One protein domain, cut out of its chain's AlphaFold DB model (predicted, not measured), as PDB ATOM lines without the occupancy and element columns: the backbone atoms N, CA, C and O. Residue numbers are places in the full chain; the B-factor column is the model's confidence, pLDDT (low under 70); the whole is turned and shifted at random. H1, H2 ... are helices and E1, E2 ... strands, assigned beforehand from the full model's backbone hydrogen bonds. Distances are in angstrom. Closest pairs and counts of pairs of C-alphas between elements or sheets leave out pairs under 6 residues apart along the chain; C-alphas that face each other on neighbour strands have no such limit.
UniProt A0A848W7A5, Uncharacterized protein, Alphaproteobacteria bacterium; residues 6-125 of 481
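What this domain is: This is residues 6 to 125 of the 481 residues of an uncharacterized protein of Alphaproteobacteria bacterium (UniProt A0A848W7A5). Picture a long rod made of two lobes end to end: one lobe is helical, with the hairpin H1 and H2 and the long helix H4 loosely beside it, and the other is a small head in which the sheet E2 E1 E3 has H3 over it. The long link 63 to 76 belongs to the head, while residues 117 to 125 fold back from the far end of H4. The 120 printed residues hold four named helices and three named strands, in the order H1 H2 E1 E2 H3 E3 H4; the sheet is antiparallel and the class is mostly helix. The whole is loose, with a radius of gyration of the C-alphas of 17.4 A and spans of 58 by 24 by 20 A.

Where its parts are: Find C-alpha 9 at (12.805, 35.666, -30.613); from there H1 runs over residues 9 to 20, 16.4 A long. H2 follows over residues 26 to 43, 24.5 A. Then look for E1 at residues 47 to 52, 16.3 A, beginning at C-alpha 47, (9.506, 29.132, -40.463). E2 takes residues 59 to 62, H3 residues 77 to 84 and E3 residues 89 to 92. H4, residues 96 to 114, runs 26.7 A and ends at C-alpha 114, (28.505, 57.712, -46.892).

How they stand to each other: In the helical hairpin, H1 and H2 touch, closest at the C-alphas of Ala 20 and Lys 29, 4.8 A apart; they run opposite ways at a shallow tilt of 33 degrees, only just short of steep. H1 only grazes the sheet, with its residues 9 to 12. E1, the inner strand, forms a hairpin with E2: look at N 51 and O 60, 2.9 A apart and within hydrogen-bond range. E1 and E3 are antiparallel too, with N 48 and O 91 at 2.8 A. The pairing is staggered: residues 47 to 49 of E1 pair with E3, residues 49 to 52 with E2. Residues 60 to 61 of E2 also pair with residues 69 to 70. H3 is on the sheet over E1, at a height over the sheet of 8.6 A; the closest C-alphas of H3 and E1, those of Ile 83 and Val 51, are 7.2 A apart. H4 only just touches H2, with 3 pairs of C-alphas within 8 A, the closest being Leu 28 and Ala 110 at 7.4 A. H3 and H4 are apart. Every O i to N i+4 pair is within hydrogen-bond range in H3; the counts are 7 of 8 in H1, 13 of 14 in H2 and 14 of 15 in H4.

The domain as a whole: The two C-alphas farthest apart, those of Ala 55 and Gly 116, are 58.5 A from each other. The printed part has no cut, and the link from E2 to H3 is long, with 14 residues. No printed residue is under 70 in pLDDT, and the mean of the printed part is 95.7.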
ATOM      1  N   VAL A   6       6.272  33.654 -32.164       97.31
ATOM      2  CA  VAL A   6       7.621  33.193 -32.517       97.31
ATOM      3  C   VAL A   6       8.310  32.695 -31.252       97.31
ATOM      4  O   VAL A   6       8.466  33.470 -30.316       97.31
ATOM      5  N   ILE A   7       8.747  31.434 -31.212       97.12
ATOM      6  CA  ILE A   7       9.414  30.880 -30.021       97.12
ATOM      7  C   ILE A   7      10.861  31.365 -29.876       97.12
ATOM      8  O   ILE A   7      11.317  31.658 -28.777       97.12
ATOM      9  N   ASN A   8      11.579  31.522 -30.990       96.38
ATOM     10  CA  ASN A   8      13.011  31.821 -31.002       96.38
ATOM     11  C   ASN A   8      13.324  33.314 -31.209       96.38
ATOM     12  O   ASN A   8      14.214  33.674 -31.984       96.38
ATOM     13  N   VAL A   9      12.592  34.204 -30.525       96.75
ATOM     14  CA  VAL A   9      12.805  35.666 -30.613       96.75
ATOM     15  C   VAL A   9      14.234  36.047 -30.218       96.75
ATOM     16  O   VAL A   9      14.861  36.826 -30.929       96.75
ATOM     17  N   SER A  10      14.794  35.434 -29.171       95.94
ATOM     18  CA  SER A  10      16.176  35.695 -28.743       95.94
ATOM     19  C   SER A  10      17.196  35.380 -29.841       95.94
ATOM     20  O   SER A  10      18.151  36.127 -30.039       95.94
ATOM     21  N   SER A  11      16.974  34.319 -30.627       96.31
ATOM     22  CA  SER A  11      17.828  34.000 -31.776       96.31
ATOM     23  C   SER A  11      17.727  35.054 -32.881       96.31
ATOM     24  O   SER A  11      18.728  35.345 -33.532       96.31
ATOM     25  N   VAL A  12      16.543  35.641 -33.099       97.50
ATOM     26  CA  VAL A  12      16.361  36.769 -34.033       97.50
ATOM     27  C   VAL A  12      17.114  38.002 -33.543       97.50
ATOM     28  O   VAL A  12      17.744  38.680 -34.353       97.50
ATOM     29  N   ASP A  13      17.086  38.268 -32.241       98.00
ATOM     30  CA  ASP A  13      17.750  39.425 -31.639       98.00
ATOM     31  C   ASP A  13      19.268  39.316 -31.766       98.00
ATOM     32  O   ASP A  13      19.892  40.205 -32.343       98.00
ATOM     33  N   LEU A  14      19.846  38.180 -31.365       97.69
ATOM     34  CA  LEU A  14      21.274  37.899 -31.548       97.69
ATOM     35  C   LEU A  14      21.687  37.949 -33.023       97.69
ATOM     36  O   LEU A  14      22.756  38.449 -33.367       97.69
ATOM     37  N   PHE A  15      20.831  37.453 -33.917       97.81
ATOM     38  CA  PHE A  15      21.086  37.485 -35.351       97.81
ATOM     39  C   PHE A  15      21.125  38.909 -35.914       97.81
ATOM     40  O   PHE A  15      21.968  39.208 -36.756       97.81
ATOM     41  N   VAL A  16      20.206  39.782 -35.494       98.06
ATOM     42  CA  VAL A  16      20.182  41.188 -35.921       98.06
ATOM     43  C   VAL A  16      21.340  41.965 -35.297       98.06
ATOM     44  O   VAL A  16      21.959  42.774 -35.989       98.06
ATOM     45  N   GLU A  17      21.669  41.685 -34.038       98.06
ATOM     46  CA  GLU A  17      22.796  42.288 -33.326       98.06
ATOM     47  C   GLU A  17      24.141  41.947 -33.989       98.06
ATOM     48  O   GLU A  17      24.946  42.842 -34.227       98.06
ATOM     49  N   ASP A  18      24.341  40.698 -34.428       98.06
ATOM     50  CA  ASP A  18      25.513  40.289 -35.227       98.06
ATOM     51  C   ASP A  18      25.686  41.146 -36.496       98.06
ATOM     52  O   ASP A  18      26.807  41.426 -36.914       98.06
ATOM     53  N   PHE A  19      24.599  41.612 -37.124       98.00
ATOM     54  CA  PHE A  19      24.696  42.572 -38.230       98.00
ATOM     55  C   PHE A  19      24.951  44.004 -37.756       98.00
ATOM     56  O   PHE A  19      25.690  44.728 -38.422       98.00
ATOM     57  N   ALA A  20      24.347  44.418 -36.642       97.75
ATOM     58  CA  ALA A  20      24.508  45.762 -36.097       97.75
ATOM     59  C   ALA A  20      25.952  46.021 -35.644       97.75
ATOM     60  O   ALA A  20      26.458  47.122 -35.828       97.75
ATOM     61  N   GLN A  21      26.644  44.996 -35.144       97.75
ATOM     62  CA  GLN A  21      28.056  45.065 -34.759       97.75
ATOM     63  C   GLN A  21      29.019  45.208 -35.948       97.75
ATOM     64  O   GLN A  21      30.157  45.621 -35.762       97.75
ATOM     65  N   ARG A  22      28.583  44.906 -37.180       97.12
ATOM     66  CA  ARG A  22      29.418  44.983 -38.399       97.12
ATOM     67  C   ARG A  22      29.394  46.347 -39.082       97.12
ATOM     68  O   ARG A  22      29.969  46.500 -40.157       97.12
ATOM     69  N   THR A  23      28.667  47.311 -38.533       96.81
ATOM     70  CA  THR A  23      28.579  48.663 -39.080       96.81
ATOM     71  C   THR A  23      28.695  49.664 -37.953       96.81
ATOM     72  O   THR A  23      28.024  49.524 -36.940       96.81
ATOM     73  N   ASP A  24      29.496  50.707 -38.137       96.81
ATOM     74  CA  ASP A  24      29.597  51.788 -37.155       96.81
ATOM     75  C   ASP A  24      28.545  52.880 -37.373       96.81
ATOM     76  O   ASP A  24      28.347  53.737 -36.514       96.81
ATOM     77  N   HIS A  25      27.798  52.820 -38.483       97.06
ATOM     78  CA  HIS A  25      26.826  53.848 -38.821       97.06
ATOM     79  C   HIS A  25      25.578  53.754 -37.917       97.06
ATOM     80  O   HIS A  25      24.795  52.800 -38.031       97.06
ATOM     81  N   PRO A  26      25.290  54.758 -37.063       96.94
ATOM     82  CA  PRO A  26      24.239  54.659 -36.046       96.94
ATOM     83  C   PRO A  26      22.833  54.488 -36.639       96.94
ATOM     84  O   PRO A  26      22.025  53.733 -36.096       96.94
ATOM     85  N   ALA A  27      22.542  55.118 -37.785       97.12
ATOM     86  CA  ALA A  27      21.268  54.918 -38.487       97.12
ATOM     87  C   ALA A  27      21.100  53.484 -39.032       97.12
ATOM     88  O   ALA A  27      19.992  52.959 -39.057       97.12
ATOM     89  N   LEU A  28      22.183  52.797 -39.423       97.69
ATOM     90  CA  LEU A  28      22.082  51.405 -39.874       97.69
ATOM     91  C   LEU A  28      21.862  50.454 -38.699       97.69
ATOM     92  O   LEU A  28      21.040  49.544 -38.820       97.69
ATOM     93  N   LYS A  29      22.513  50.698 -37.551       98.00
ATOM     94  CA  LYS A  29      22.249  49.951 -36.308       98.00
ATOM     95  C   LYS A  29      20.776  50.054 -35.911       98.00
ATOM     96  O   LYS A  29      20.122  49.033 -35.716       98.00
ATOM     97  N   ARG A  30      20.226  51.274 -35.874       97.88
ATOM     98  CA  ARG A  30      18.797  51.502 -35.596       97.88
ATOM     99  C   ARG A  30      17.895  50.859 -36.640       97.88
ATOM    100  O   ARG A  30      16.905  50.227 -36.279       97.88
ATOM    101  N   TRP A  31      18.217  50.983 -37.925       97.81
ATOM    102  CA  TRP A  31      17.446  50.355 -38.996       97.81
ATOM    103  C   TRP A  31      17.399  48.824 -38.870       97.81
ATOM    104  O   TRP A  31      16.334  48.227 -39.046       97.81
ATOM    105  N   LEU A  32      18.515  48.186 -38.505       98.25
ATOM    106  CA  LEU A  32      18.595  46.747 -38.257       98.25
ATOM    107  C   LEU A  32      17.713  46.323 -37.078       98.25
ATOM    108  O   LEU A  32      16.814  45.490 -37.245       98.25
ATOM    109  N   THR A  33      17.916  46.937 -35.913       97.31
ATOM    110  CA  THR A  33      17.207  46.583 -34.671       97.31
ATOM    111  C   THR A  33      15.716  46.920 -34.715       97.31
ATOM    112  O   THR A  33      14.917  46.263 -34.048       97.31
ATOM    113  N   SER A  34      15.306  47.880 -35.548       96.94
ATOM    114  CA  SER A  34      13.898  48.249 -35.733       96.94
ATOM    115  C   SER A  34      13.254  47.574 -36.951       96.94
ATOM    116  O   SER A  34      12.392  46.707 -36.799       96.94
ATOM    117  N   ASN A  35      13.636  47.964 -38.168       98.00
ATOM    118  CA  ASN A  35      12.950  47.591 -39.403       98.00
ATOM    119  C   ASN A  35      13.227  46.145 -39.800       98.00
ATOM    120  O   ASN A  35      12.284  45.422 -40.134       98.00
ATOM    121  N   VAL A  36      14.491  45.712 -39.761       97.88
ATOM    122  CA  VAL A  36      14.861  44.345 -40.162       97.88
ATOM    123  C   VAL A  36      14.320  43.338 -39.158       97.88
ATOM    124  O   VAL A  36      13.609  42.417 -39.557       97.88
ATOM    125  N   ARG A  37      14.544  43.566 -37.859       97.88
ATOM    126  CA  ARG A  37      13.973  42.751 -36.777       97.88
ATOM    127  C   ARG A  37      12.455  42.605 -36.897       97.88
ATOM    128  O   ARG A  37      11.933  41.492 -36.938       97.88
ATOM    129  N   ARG A  38      11.731  43.727 -37.002       97.44
ATOM    130  CA  ARG A  38      10.264  43.732 -37.132       97.44
ATOM    131  C   ARG A  38       9.808  42.972 -38.373       97.44
ATOM    132  O   ARG A  38       8.823  42.241 -38.300       97.44
ATOM    133  N   TRP A  39      10.497  43.146 -39.499       97.56
ATOM    134  CA  TRP A  39      10.169  42.428 -40.724       97.56
ATOM    135  C   TRP A  39      10.402  40.921 -40.584       97.56
ATOM    136  O   TRP A  39       9.537  40.154 -41.001       97.56
ATOM    137  N   ILE A  40      11.500  40.493 -39.948       97.38
ATOM    138  CA  ILE A  40      11.777  39.071 -39.701       97.38
ATOM    139  C   ILE A  40      10.633  38.445 -38.896       97.38
ATOM    140  O   ILE A  40      10.028  37.470 -39.335       97.38
ATOM    141  N   LEU A  41      10.274  39.060 -37.768       96.62
ATOM    142  CA  LEU A  41       9.227  38.544 -36.884       96.62
ATOM    143  C   LEU A  41       7.852  38.497 -37.566       96.62
ATOM    144  O   LEU A  41       7.110  37.532 -37.402       96.62
ATOM    145  N   LYS A  42       7.503  39.519 -38.359       95.88
ATOM    146  CA  LYS A  42       6.157  39.642 -38.943       95.88
ATOM    147  C   LYS A  42       5.983  38.953 -40.294       95.88
ATOM    148  O   LYS A  42       4.900  38.450 -40.565       95.88
ATOM    149  N   HIS A  43       7.007  38.946 -41.142       96.19
ATOM    150  CA  HIS A  43       6.850  38.656 -42.571       96.19
ATOM    151  C   HIS A  43       7.825  37.614 -43.119       96.19
ATOM    152  O   HIS A  43       7.676  37.221 -44.274       96.19
ATOM    153  N   TYR A  44       8.819  37.167 -42.347       96.69
ATOM    154  CA  TYR A  44       9.726  36.136 -42.836       96.69
ATOM    155  C   TYR A  44       9.015  34.781 -42.910       96.69
ATOM    156  O   TYR A  44       8.443  34.295 -41.931       96.69
ATOM    157  N   ASP A  45       9.029  34.205 -44.105       94.94
ATOM    158  CA  ASP A  45       8.240  33.047 -44.517       94.94
ATOM    159  C   ASP A  45       8.909  31.713 -44.176       94.94
ATOM    160  O   ASP A  45       8.227  30.713 -43.964       94.94
ATOM    161  N   ARG A  46      10.242  31.686 -44.064       95.12
ATOM    162  CA  ARG A  46      10.977  30.473 -43.688       95.12
ATOM    163  C   ARG A  46      10.884  30.216 -42.191       95.12
ATOM    164  O   ARG A  46      11.791  30.538 -41.423       95.12
ATOM    165  N   ALA A  47       9.781  29.600 -41.807       95.81
ATOM    166  CA  ALA A  47       9.506  29.132 -40.463       95.81
ATOM    167  C   ALA A  47       9.227  27.625 -40.466       95.81
ATOM    168  O   ALA A  47       8.891  27.056 -41.507       95.81
ATOM    169  N   ASP A  48       9.390  27.010 -39.304       96.12
ATOM    170  CA  ASP A  48       8.902  25.675 -38.974       96.12
ATOM    171  C   ASP A  48       7.782  25.838 -37.937       96.12
ATOM    172  O   ASP A  48       7.851  26.750 -37.108       96.12
ATOM    173  N   ARG A  49       6.738  25.008 -37.986       96.50
ATOM    174  CA  ARG A  49       5.697  25.004 -36.946       96.50
ATOM    175  C   ARG A  49       6.204  24.217 -35.745       96.50
ATOM    176  O   ARG A  49       6.875  23.201 -35.914       96.50
ATOM    177  N   VAL A  50       5.878  24.689 -34.549       96.81
ATOM    178  CA  VAL A  50       6.119  23.959 -33.304       96.81
ATOM    179  C   VAL A  50       4.862  23.154 -33.002       96.81
ATOM    180  O   VAL A  50       3.774  23.716 -32.911       96.81
ATOM    181  N   VAL A  51       5.004  21.839 -32.890       95.88
ATOM    182  CA  VAL A  51       3.900  20.910 -32.626       95.88
ATOM    183  C   VAL A  51       4.237  20.026 -31.437       95.88
ATOM    184  O   VAL A  51       5.408  19.788 -31.144       95.88
ATOM    185  N   ARG A  52       3.210  19.526 -30.749       95.25
ATOM    186  CA  ARG A  52       3.397  18.491 -29.733       95.25
ATOM    187  C   ARG A  52       3.729  17.170 -30.424       95.25
ATOM    188  O   ARG A  52       3.015  16.758 -31.336       95.25
ATOM    189  N   ASP A  53       4.807  16.529 -30.000       94.38
ATOM    190  CA  ASP A  53       5.217  15.226 -30.507       94.38
ATOM    191  C   ASP A  53       4.440  14.120 -29.767       94.38
ATOM    192  O   ASP A  53       4.599  13.970 -28.549       94.38
ATOM    193  N   PRO A  54       3.591  13.340 -30.464       91.94
ATOM    194  CA  PRO A  54       2.796  12.293 -29.832       91.94
ATOM    195  C   PRO A  54       3.650  11.146 -29.279       91.94
ATOM    196  O   PRO A  54       3.200  10.452 -28.372       91.94
ATOM    197  N   ALA A  55       4.865  10.938 -29.798       93.06
ATOM    198  CA  ALA A  55       5.719   9.830 -29.379       93.06
ATOM    199  C   ALA A  55       6.453  10.125 -28.065       93.06
ATOM    200  O   ALA A  55       6.616   9.239 -27.231       93.06
ATOM    201  N   THR A  56       6.894  11.368 -27.871       91.12
ATOM    202  CA  THR A  56       7.733  11.759 -26.724       91.12
ATOM    203  C   THR A  56       6.980  12.560 -25.668       91.12
ATOM    204  O   THR A  56       7.544  12.880 -24.625       91.12
ATOM    205  N   SER A  57       5.717  12.924 -25.928       88.25
ATOM    206  CA  SER A  57       4.958  13.935 -25.171       88.25
ATOM    207  C   SER A  57       5.615  15.326 -25.121       88.25
ATOM    208  O   SER A  57       5.060  16.224 -24.483       88.25
ATOM    209  N   GLY A  58       6.757  15.510 -25.794       92.56
ATOM    210  CA  GLY A  58       7.496  16.763 -25.904       92.56
ATOM    211  C   GLY A  58       7.024  17.615 -27.079       92.56
ATOM    212  O   GLY A  58       5.907  17.465 -27.575       92.56
ATOM    213  N   TYR A  59       7.887  18.519 -27.542       94.25
ATOM    214  CA  TYR A  59       7.601  19.395 -28.677       94.25
ATOM    215  C   TYR A  59       8.661  19.240 -29.761       94.25
ATOM    216  O   TYR A  59       9.854  19.101 -29.484       94.25
ATOM    217  N   ALA A  60       8.209  19.308 -31.005       95.12
ATOM    218  CA  ALA A  60       9.032  19.150 -32.185       95.12
ATOM    219  C   ALA A  60       8.754  20.256 -33.205       95.12
ATOM    220  O   ALA A  60       7.683  20.864 -33.249       95.12
ATOM    221  N   LEU A  61       9.744  20.498 -34.052       96.00
ATOM    222  CA  LEU A  61       9.630  21.297 -35.254       96.00
ATOM    223  C   LEU A  61       9.123  20.428 -36.394       96.00
ATOM    224  O   LEU A  61       9.652  19.349 -36.647       96.00
ATOM    225  N   THR A  62       8.162  20.944 -37.142       94.25
ATOM    226  CA  THR A  62       7.701  20.331 -38.381       94.25
ATOM    227  C   THR A  62       7.667  21.376 -39.486       94.25
ATOM    228  O   THR A  62       7.252  22.521 -39.271       94.25
ATOM    229  N   ASP A  63       8.151  21.014 -40.670       91.94
ATOM    230  CA  ASP A  63       7.758  21.746 -41.871       91.94
ATOM    231  C   ASP A  63       6.445  21.134 -42.398       91.94
ATOM    232  O   ASP A  63       6.026  20.081 -41.932       91.94
ATOM    233  N   ALA A  64       5.740  21.795 -43.318       82.81
ATOM    234  CA  ALA A  64       4.400  21.354 -43.727       82.81
ATOM    235  C   ALA A  64       4.324  19.887 -44.218       82.81
ATOM    236  O   ALA A  64       3.231  19.321 -44.224       82.81
ATOM    237  N   HIS A  65       5.450  19.277 -44.618       82.50
ATOM    238  CA  HIS A  65       5.496  17.932 -45.205       82.50
ATOM    239  C   HIS A  65       6.655  17.050 -44.698       82.50
ATOM    240  O   HIS A  65       6.863  15.955 -45.216       82.50
ATOM    241  N   GLY A  66       7.437  17.521 -43.732       88.94
ATOM    242  CA  GLY A  66       8.706  16.931 -43.325       88.94
ATOM    243  C   GLY A  66       8.613  16.132 -42.026       88.94
ATOM    244  O   GLY A  66       7.618  16.210 -41.304       88.94
ATOM    245  N   PRO A  67       9.659  15.355 -41.702       92.44
ATOM    246  CA  PRO A  67       9.724  14.639 -40.436       92.44
ATOM    247  C   PRO A  67       9.798  15.612 -39.253       92.44
ATOM    248  O   PRO A  67      10.370  16.705 -39.358       92.44
ATOM    249  N   LEU A  68       9.269  15.174 -38.107       92.88
ATOM    250  CA  LEU A  68       9.437  15.878 -36.838       92.88
ATOM    251  C   LEU A  68      10.928  15.972 -36.497       92.88
ATOM    252  O   LEU A  68      11.660  14.984 -36.544       92.88
ATOM    253  N   ARG A  69      11.378  17.178 -36.157       94.75
ATOM    254  CA  ARG A  69      12.737  17.459 -35.689       94.75
ATOM    255  C   ARG A  69      12.680  17.906 -34.232       94.75
ATOM    256  O   ARG A  69      11.780  18.670 -33.891       94.75
ATOM    257  N   PRO A  70      13.621  17.493 -33.374       92.00
ATOM    258  CA  PRO A  70      13.642  17.964 -31.996       92.00
ATOM    259  C   PRO A  70      13.811  19.488 -31.957       92.00
ATOM    260  O   PRO A  70      14.532  20.068 -32.778       92.00
ATOM    261  N   LEU A  71      13.130  20.140 -31.017       92.31
ATOM    262  CA  LEU A  71      13.347  21.557 -30.745       92.31
ATOM    263  C   LEU A  71      14.714  21.730 -30.045       92.31
ATOM    264  O   LEU A  71      15.025  20.940 -29.156       92.31
ATOM    265  N   PRO A  72      15.544  22.716 -30.435       85.31
ATOM    266  CA  PRO A  72      16.897  22.861 -29.887       85.31
ATOM    267  C   PRO A  72      16.934  23.332 -28.426       85.31
ATOM    268  O   PRO A  72      17.889  23.013 -27.725       85.31
ATOM    269  N   ASP A  73      15.906  24.053 -27.974       86.56
ATOM    270  CA  ASP A  73      15.831  24.652 -26.641       86.56
ATOM    271  C   ASP A  73      14.600  24.148 -25.874       86.56
ATOM    272  O   ASP A  73      13.626  23.674 -26.466       86.56
ATOM    273  N   ALA A  74      14.625  24.295 -24.547       91.88
ATOM    274  CA  ALA A  74      13.459  24.041 -23.708       91.88
ATOM    275  C   ALA A  74      12.293  24.962 -24.104       91.88
ATOM    276  O   ALA A  74      12.468  26.157 -24.349       91.88
ATOM    277  N   VAL A  75      11.091  24.393 -24.159       92.12
ATOM    278  CA  VAL A  75       9.875  25.104 -24.558       92.12
ATOM    279  C   VAL A  75       9.414  25.986 -23.402       92.12
ATOM    280  O   VAL A  75       9.146  25.453 -22.327       92.12
ATOM    281  N   PRO A  76       9.287  27.310 -23.585       95.00
ATOM    282  CA  PRO A  76       8.747  28.174 -22.542       95.00
ATOM    283  C   PRO A  76       7.271  27.865 -22.252       95.00
ATOM    284  O   PRO A  76       6.518  27.560 -23.179       95.00
ATOM    285  N   ASP A  77       6.819  28.067 -21.011       96.19
ATOM    286  CA  ASP A  77       5.433  27.787 -20.583       96.19
ATOM    287  C   ASP A  77       4.372  28.457 -21.469       96.19
ATOM    288  O   ASP A  77       3.343  27.867 -21.801       96.19
ATOM    289  N   TRP A  78       4.635  29.687 -21.923       95.88
ATOM    290  CA  TRP A  78       3.710  30.406 -22.801       95.88
ATOM    291  C   TRP A  78       3.510  29.695 -24.146       95.88
ATOM    292  O   TRP A  78       2.423  29.767 -24.716       95.88
ATOM    293  N   CYS A  79       4.538  29.011 -24.661       96.00
ATOM    294  CA  CYS A  79       4.457  28.271 -25.915       96.00
ATOM    295  C   CYS A  79       3.599  27.020 -25.735       96.00
ATOM    296  O   CYS A  79       2.776  26.726 -26.599       96.00
ATOM    297  N   ALA A  80       3.764  26.311 -24.615       94.50
ATOM    298  CA  ALA A  80       2.931  25.163 -24.280       94.50
ATOM    299  C   ALA A  80       1.448  25.563 -24.226       94.50
ATOM    300  O   ALA A  80       0.635  24.992 -24.950       94.50
ATOM    301  N   LEU A  81       1.131  26.628 -23.479       96.12
ATOM    302  CA  LEU A  81      -0.228  27.168 -23.362       96.12
ATOM    303  C   LEU A  81      -0.803  27.647 -24.705       96.12
ATOM    304  O   LEU A  81      -1.988  27.459 -24.967       96.12
ATOM    305  N   ALA A  82       0.011  28.278 -25.556       96.75
ATOM    306  CA  ALA A  82      -0.415  28.707 -26.889       96.75
ATOM    307  C   ALA A  82      -0.783  27.499 -27.768       96.75
ATOM    308  O   ALA A  82      -1.848  27.478 -28.381       96.75
ATOM    309  N   ILE A  83       0.052  26.457 -27.768       95.94
ATOM    310  CA  ILE A  83      -0.210  25.223 -28.520       95.94
ATOM    311  C   ILE A  83      -1.467  24.513 -27.993       95.94
ATOM    312  O   ILE A  83      -2.280  24.053 -28.791       95.94
ATOM    313  N   GLU A  84      -1.674  24.462 -26.675       95.19
ATOM    314  CA  GLU A  84      -2.879  23.882 -26.057       95.19
ATOM    315  C   GLU A  84      -4.168  24.620 -26.441       95.19
ATOM    316  O   GLU A  84      -5.216  23.996 -26.600       95.19
ATOM    317  N   ARG A  85      -4.093  25.939 -26.648       97.12
ATOM    318  CA  ARG A  85      -5.208  26.762 -27.152       97.12
ATOM    319  C   ARG A  85      -5.448  26.612 -28.655       97.12
ATOM    320  O   ARG A  85      -6.432  27.144 -29.161       97.12
ATOM    321  N   GLY A  86      -4.571  25.900 -29.364       96.12
ATOM    322  CA  GLY A  86      -4.610  25.768 -30.819       96.12
ATOM    323  C   GLY A  86      -4.004  26.956 -31.571       96.12
ATOM    324  O   GLY A  86      -4.223  27.076 -32.776       96.12
ATOM    325  N   ASP A  87      -3.248  27.827 -30.894       96.44
ATOM    326  CA  ASP A  87      -2.551  28.932 -31.547       96.44
ATOM    327  C   ASP A  87      -1.346  28.427 -32.358       96.44
ATOM    328  O   ASP A  87      -0.606  27.526 -31.954       96.44
ATOM    329  N   ASP A  88      -1.083  29.080 -33.491       96.12
ATOM    330  CA  ASP A  88       0.104  28.808 -34.299       96.12
ATOM    331  C   ASP A  88       1.368  29.334 -33.622       96.12
ATOM    332  O   ASP A  88       1.584  30.548 -33.570       96.12
ATOM    333  N   VAL A  89       2.249  28.427 -33.191       97.12
ATOM    334  CA  VAL A  89       3.609  28.756 -32.750       97.12
ATOM    335  C   VAL A  89       4.626  28.340 -33.806       97.12
ATOM    336  O   VAL A  89       4.562  27.251 -34.379       97.12
ATOM    337  N   ILE A  90       5.582  29.224 -34.076       97.12
ATOM    338  CA  ILE A  90       6.582  29.034 -35.123       97.12
ATOM    339  C   ILE A  90       8.006  29.261 -34.629       97.12
ATOM    340  O   ILE A  90       8.269  30.078 -33.749       97.12
ATOM    341  N   HIS A  91       8.942  28.595 -35.292       96.88
ATOM    342  CA  HIS A  91      10.377  28.772 -35.139       96.88
ATOM    343  C   HIS A  91      10.977  29.278 -36.457       96.88
ATOM    344  O   HIS A  91      10.889  28.619 -37.495       96.88
ATOM    345  N   LEU A  92      11.593  30.462 -36.454       96.56
ATOM    346  CA  LEU A  92      12.147  31.076 -37.667       96.56
ATOM    347  C   LEU A  92      13.509  30.470 -38.042       96.56
ATOM    348  O   LEU A  92      14.402  30.358 -37.202       96.56
ATOM    349  N   ARG A  93      13.707  30.131 -39.324       95.69
ATOM    350  CA  ARG A  93      14.956  29.553 -39.858       95.69
ATOM    351  C   ARG A  93      15.909  30.634 -40.374       95.69
ATOM    352  O   ARG A  93      15.880  31.003 -41.548       95.69
ATOM    353  N   LEU A  94      16.805  31.116 -39.517       97.00
ATOM    354  CA  LEU A  94      17.735  32.220 -39.810       97.00
ATOM    355  C   LEU A  94      18.977  31.781 -40.619       97.00
ATOM    356  O   LEU A  94      20.121  31.879 -40.176       97.00
ATOM    357  N   GLY A  95      18.747  31.265 -41.829       96.06
ATOM    358  CA  GLY A  95      19.783  30.651 -42.666       96.06
ATOM    359  C   GLY A  95      20.632  31.614 -43.510       96.06
ATOM    360  O   GLY A  95      20.389  32.823 -43.602       96.06
ATOM    361  N   ALA A  96      21.603  31.039 -44.228       96.75
ATOM    362  CA  ALA A  96      22.545  31.760 -45.095       96.75
ATOM    363  C   ALA A  96      21.863  32.641 -46.160       96.75
ATOM    364  O   ALA A  96      22.357  33.719 -46.494       96.75
ATOM    365  N   THR A  97      20.700  32.226 -46.676       96.56
ATOM    366  CA  THR A  97      19.932  33.019 -47.648       96.56
ATOM    367  C   THR A  97      19.490  34.364 -47.068       96.56
ATOM    368  O   THR A  97      19.670  35.387 -47.729       96.56
ATOM    369  N   LEU A  98      18.946  34.394 -45.844       97.31
ATOM    370  CA  LEU A  98      18.531  35.639 -45.187       97.31
ATOM    371  C   LEU A  98      19.743  36.517 -44.865       97.31
ATOM    372  O   LEU A  98      19.731  37.704 -45.187       97.31
ATOM    373  N   ARG A  99      20.821  35.917 -44.337       98.00
ATOM    374  CA  ARG A  99      22.087  36.627 -44.075       98.00
ATOM    375  C   ARG A  99      22.603  37.345 -45.322       98.00
ATOM    376  O   ARG A  99      22.916  38.530 -45.277       98.00
ATOM    377  N   LYS A 100      22.615  36.650 -46.463       97.31
ATOM    378  CA  LYS A 100      23.042  37.200 -47.758       97.31
ATOM    379  C   LYS A 100      22.141  38.344 -48.236       97.31
ATOM    380  O   LYS A 100      22.647  39.298 -48.822       97.31
ATOM    381  N   ARG A 101      20.825  38.274 -48.001       97.56
ATOM    382  CA  ARG A 101      19.871  39.351 -48.343       97.56
ATOM    383  C   ARG A 101      20.126  40.614 -47.521       97.56
ATOM    384  O   ARG A 101      20.257  41.690 -48.105       97.56
ATOM    385  N   ILE A 102      20.259  40.474 -46.201       98.12
ATOM    386  CA  ILE A 102      20.525  41.595 -45.285       98.12
ATOM    387  C   ILE A 102      21.893  42.208 -45.575       98.12
ATOM    388  O   ILE A 102      21.960  43.403 -45.844       98.12
ATOM    389  N   SER A 103      22.954  41.396 -45.643       97.81
ATOM    390  CA  SER A 103      24.318  41.857 -45.934       97.81
ATOM    391  C   SER A 103      24.387  42.694 -47.213       97.81
ATOM    392  O   SER A 103      24.873  43.819 -47.194       97.81
ATOM    393  N   ARG A 104      23.813  42.204 -48.320       97.00
ATOM    394  CA  ARG A 104      23.834  42.951 -49.585       97.00
ATOM    395  C   ARG A 104      22.991  44.228 -49.561       97.00
ATOM    396  O   ARG A 104      23.221  45.103 -50.389       97.00
ATOM    397  N   THR A 105      21.970  44.286 -48.709       98.12
ATOM    398  CA  THR A 105      21.141  45.485 -48.535       98.12
ATOM    399  C   THR A 105      21.892  46.516 -47.698       98.12
ATOM    400  O   THR A 105      21.950  47.676 -48.090       98.12
ATOM    401  N   LEU A 106      22.558  46.076 -46.626       97.69
ATOM    402  CA  LEU A 106      23.426  46.915 -45.801       97.69
ATOM    403  C   LEU A 106      24.548  47.559 -46.611       97.69
ATOM    404  O   LEU A 106      24.727  48.761 -46.500       97.69
ATOM    405  N   THR A 107      25.244  46.807 -47.471       97.06
ATOM    406  CA  THR A 107      26.312  47.368 -48.323       97.06
ATOM    407  C   THR A 107      25.824  48.531 -49.189       97.06
ATOM    408  O   THR A 107      26.562  49.478 -49.420       97.06
ATOM    409  N   VAL A 108      24.585  48.458 -49.686       96.88
ATOM    410  CA  VAL A 108      23.998  49.523 -50.507       96.88
ATOM    411  C   VAL A 108      23.627  50.729 -49.653       96.88
ATOM    412  O   VAL A 108      24.030  51.836 -49.984       96.88
ATOM    413  N   LEU A 109      22.904  50.516 -48.550       96.88
ATOM    414  CA  LEU A 109      22.494  51.619 -47.682       96.88
ATOM    415  C   LEU A 109      23.696  52.331 -47.048       96.88
ATOM    416  O   LEU A 109      23.658  53.544 -46.916       96.88
ATOM    417  N   ALA A 110      24.752  51.596 -46.681       97.19
ATOM    418  CA  ALA A 110      25.990  52.169 -46.154       97.19
ATOM    419  C   ALA A 110      26.654  53.099 -47.170       97.19
ATOM    420  O   ALA A 110      26.892  54.257 -46.850       97.19
ATOM    421  N   ALA A 111      26.843  52.633 -48.409       96.44
ATOM    422  CA  ALA A 111      27.424  53.453 -49.468       96.44
ATOM    423  C   ALA A 111      26.607  54.732 -49.736       96.44
ATOM    424  O   ALA A 111      27.186  55.787 -49.949       96.44
ATOM    425  N   GLU A 112      25.272  54.645 -49.693       96.31
ATOM    426  CA  GLU A 112      24.396  55.806 -49.914       96.31
ATOM    427  C   GLU A 112      24.342  56.785 -48.725       96.31
ATOM    428  O   GLU A 112      24.023  57.961 -48.881       96.31
ATOM    429  N   LEU A 113      24.592  56.307 -47.507       96.56
ATOM    430  CA  LEU A 113      24.735  57.180 -46.340       96.56
ATOM    431  C   LEU A 113      26.088  57.895 -46.374       96.56
ATOM    432  O   LEU A 113      26.154  59.087 -46.095       96.56
ATOM    433  N   GLU A 114      27.147  57.176 -46.749       96.81
ATOM    434  CA  GLU A 114      28.505  57.712 -46.892       96.81
ATOM    435  C   GLU A 114      28.602  58.767 -48.004       96.81
ATOM    436  O   GLU A 114      29.272  59.780 -47.821       96.81
ATOM    437  N   ASP A 115      27.915  58.568 -49.136       96.75
ATOM    438  CA  ASP A 115      27.884  59.534 -50.244       96.75
ATOM    439  C   ASP A 115      26.834  60.655 -50.071       96.75
ATOM    440  O   ASP A 115      26.759  61.570 -50.895       96.75
ATOM    441  N   GLY A 116      26.025  60.599 -49.006       96.62
ATOM    442  CA  GLY A 116      24.980  61.575 -48.696       96.62
ATOM    443  C   GLY A 116      23.728  61.498 -49.581       96.62
ATOM    444  O   GLY A 116      22.819  62.316 -49.420       96.62
ATOM    445  N   THR A 117      23.625  60.529 -50.497       96.69
ATOM    446  CA  THR A 117      22.432  60.335 -51.345       96.69
ATOM    447  C   THR A 117      21.243  59.769 -50.572       96.69
ATOM    448  O   THR A 117      20.096  59.884 -51.020       96.69
ATOM    449  N   LEU A 118      21.491  59.177 -49.402       95.56
ATOM    450  CA  LEU A 118      20.471  58.763 -48.457       95.56
ATOM    451  C   LEU A 118      20.609  59.552 -47.145       95.56
ATOM    452  O   LEU A 118      21.541  59.305 -46.391       95.56
ATOM    453  N   PRO A 119      19.658  60.441 -46.799       92.94
ATOM    454  CA  PRO A 119      19.760  61.242 -45.576       92.94
ATOM    455  C   PRO A 119      19.570  60.415 -44.294       92.94
ATOM    456  O   PRO A 119      20.101  60.757 -43.243       92.94
ATOM    457  N   SER A 120      18.786  59.332 -44.349       95.50
ATOM    458  CA  SER A 120      18.612  58.391 -43.238       95.50
ATOM    459  C   SER A 120      18.033  57.060 -43.719       95.50
ATOM    460  O   SER A 120      17.185  57.019 -44.612       95.50
ATOM    461  N   ALA A 121      18.452  55.963 -43.082       95.25
ATOM    462  CA  ALA A 121      17.896  54.629 -43.304       95.25
ATOM    463  C   ALA A 121      16.717  54.294 -42.368       95.25
ATOM    464  O   ALA A 121      15.958  53.371 -42.664       95.25
ATOM    465  N   ASP A 122      16.527  55.040 -41.272       93.81
ATOM    466  CA  ASP A 122      15.674  54.662 -40.128       93.81
ATOM    467  C   ASP A 122      14.204  54.391 -40.499       93.81
ATOM    468  O   ASP A 122      13.514  53.618 -39.831       93.81
ATOM    469  N   HIS A 123      13.717  54.987 -41.586       94.00
ATOM    470  CA  HIS A 123      12.315  54.904 -42.002       94.00
ATOM    471  C   HIS A 123      12.074  54.012 -43.223       94.00
ATOM    472  O   HIS A 123      10.946  53.940 -43.709       94.00
ATOM    473  N   ILE A 124      13.098  53.328 -43.743       97.38
ATOM    474  CA  ILE A 124      12.961  52.490 -44.938       97.38
ATOM    475  C   ILE A 124      12.578  51.062 -44.520       97.38
ATOM    476  O   ILE A 124      13.398  50.358 -43.935       97.38
ATOM    477  N   PRO A 125      11.383  50.547 -44.860       98.06
ATOM    478  CA  PRO A 125      11.052  49.149 -44.602       98.06
ATOM    479  C   PRO A 125      12.018  48.204 -45.325       98.06
ATOM    480  O   PRO A 125      12.376  48.447 -46.482       98.06
TER     481      PRO A 125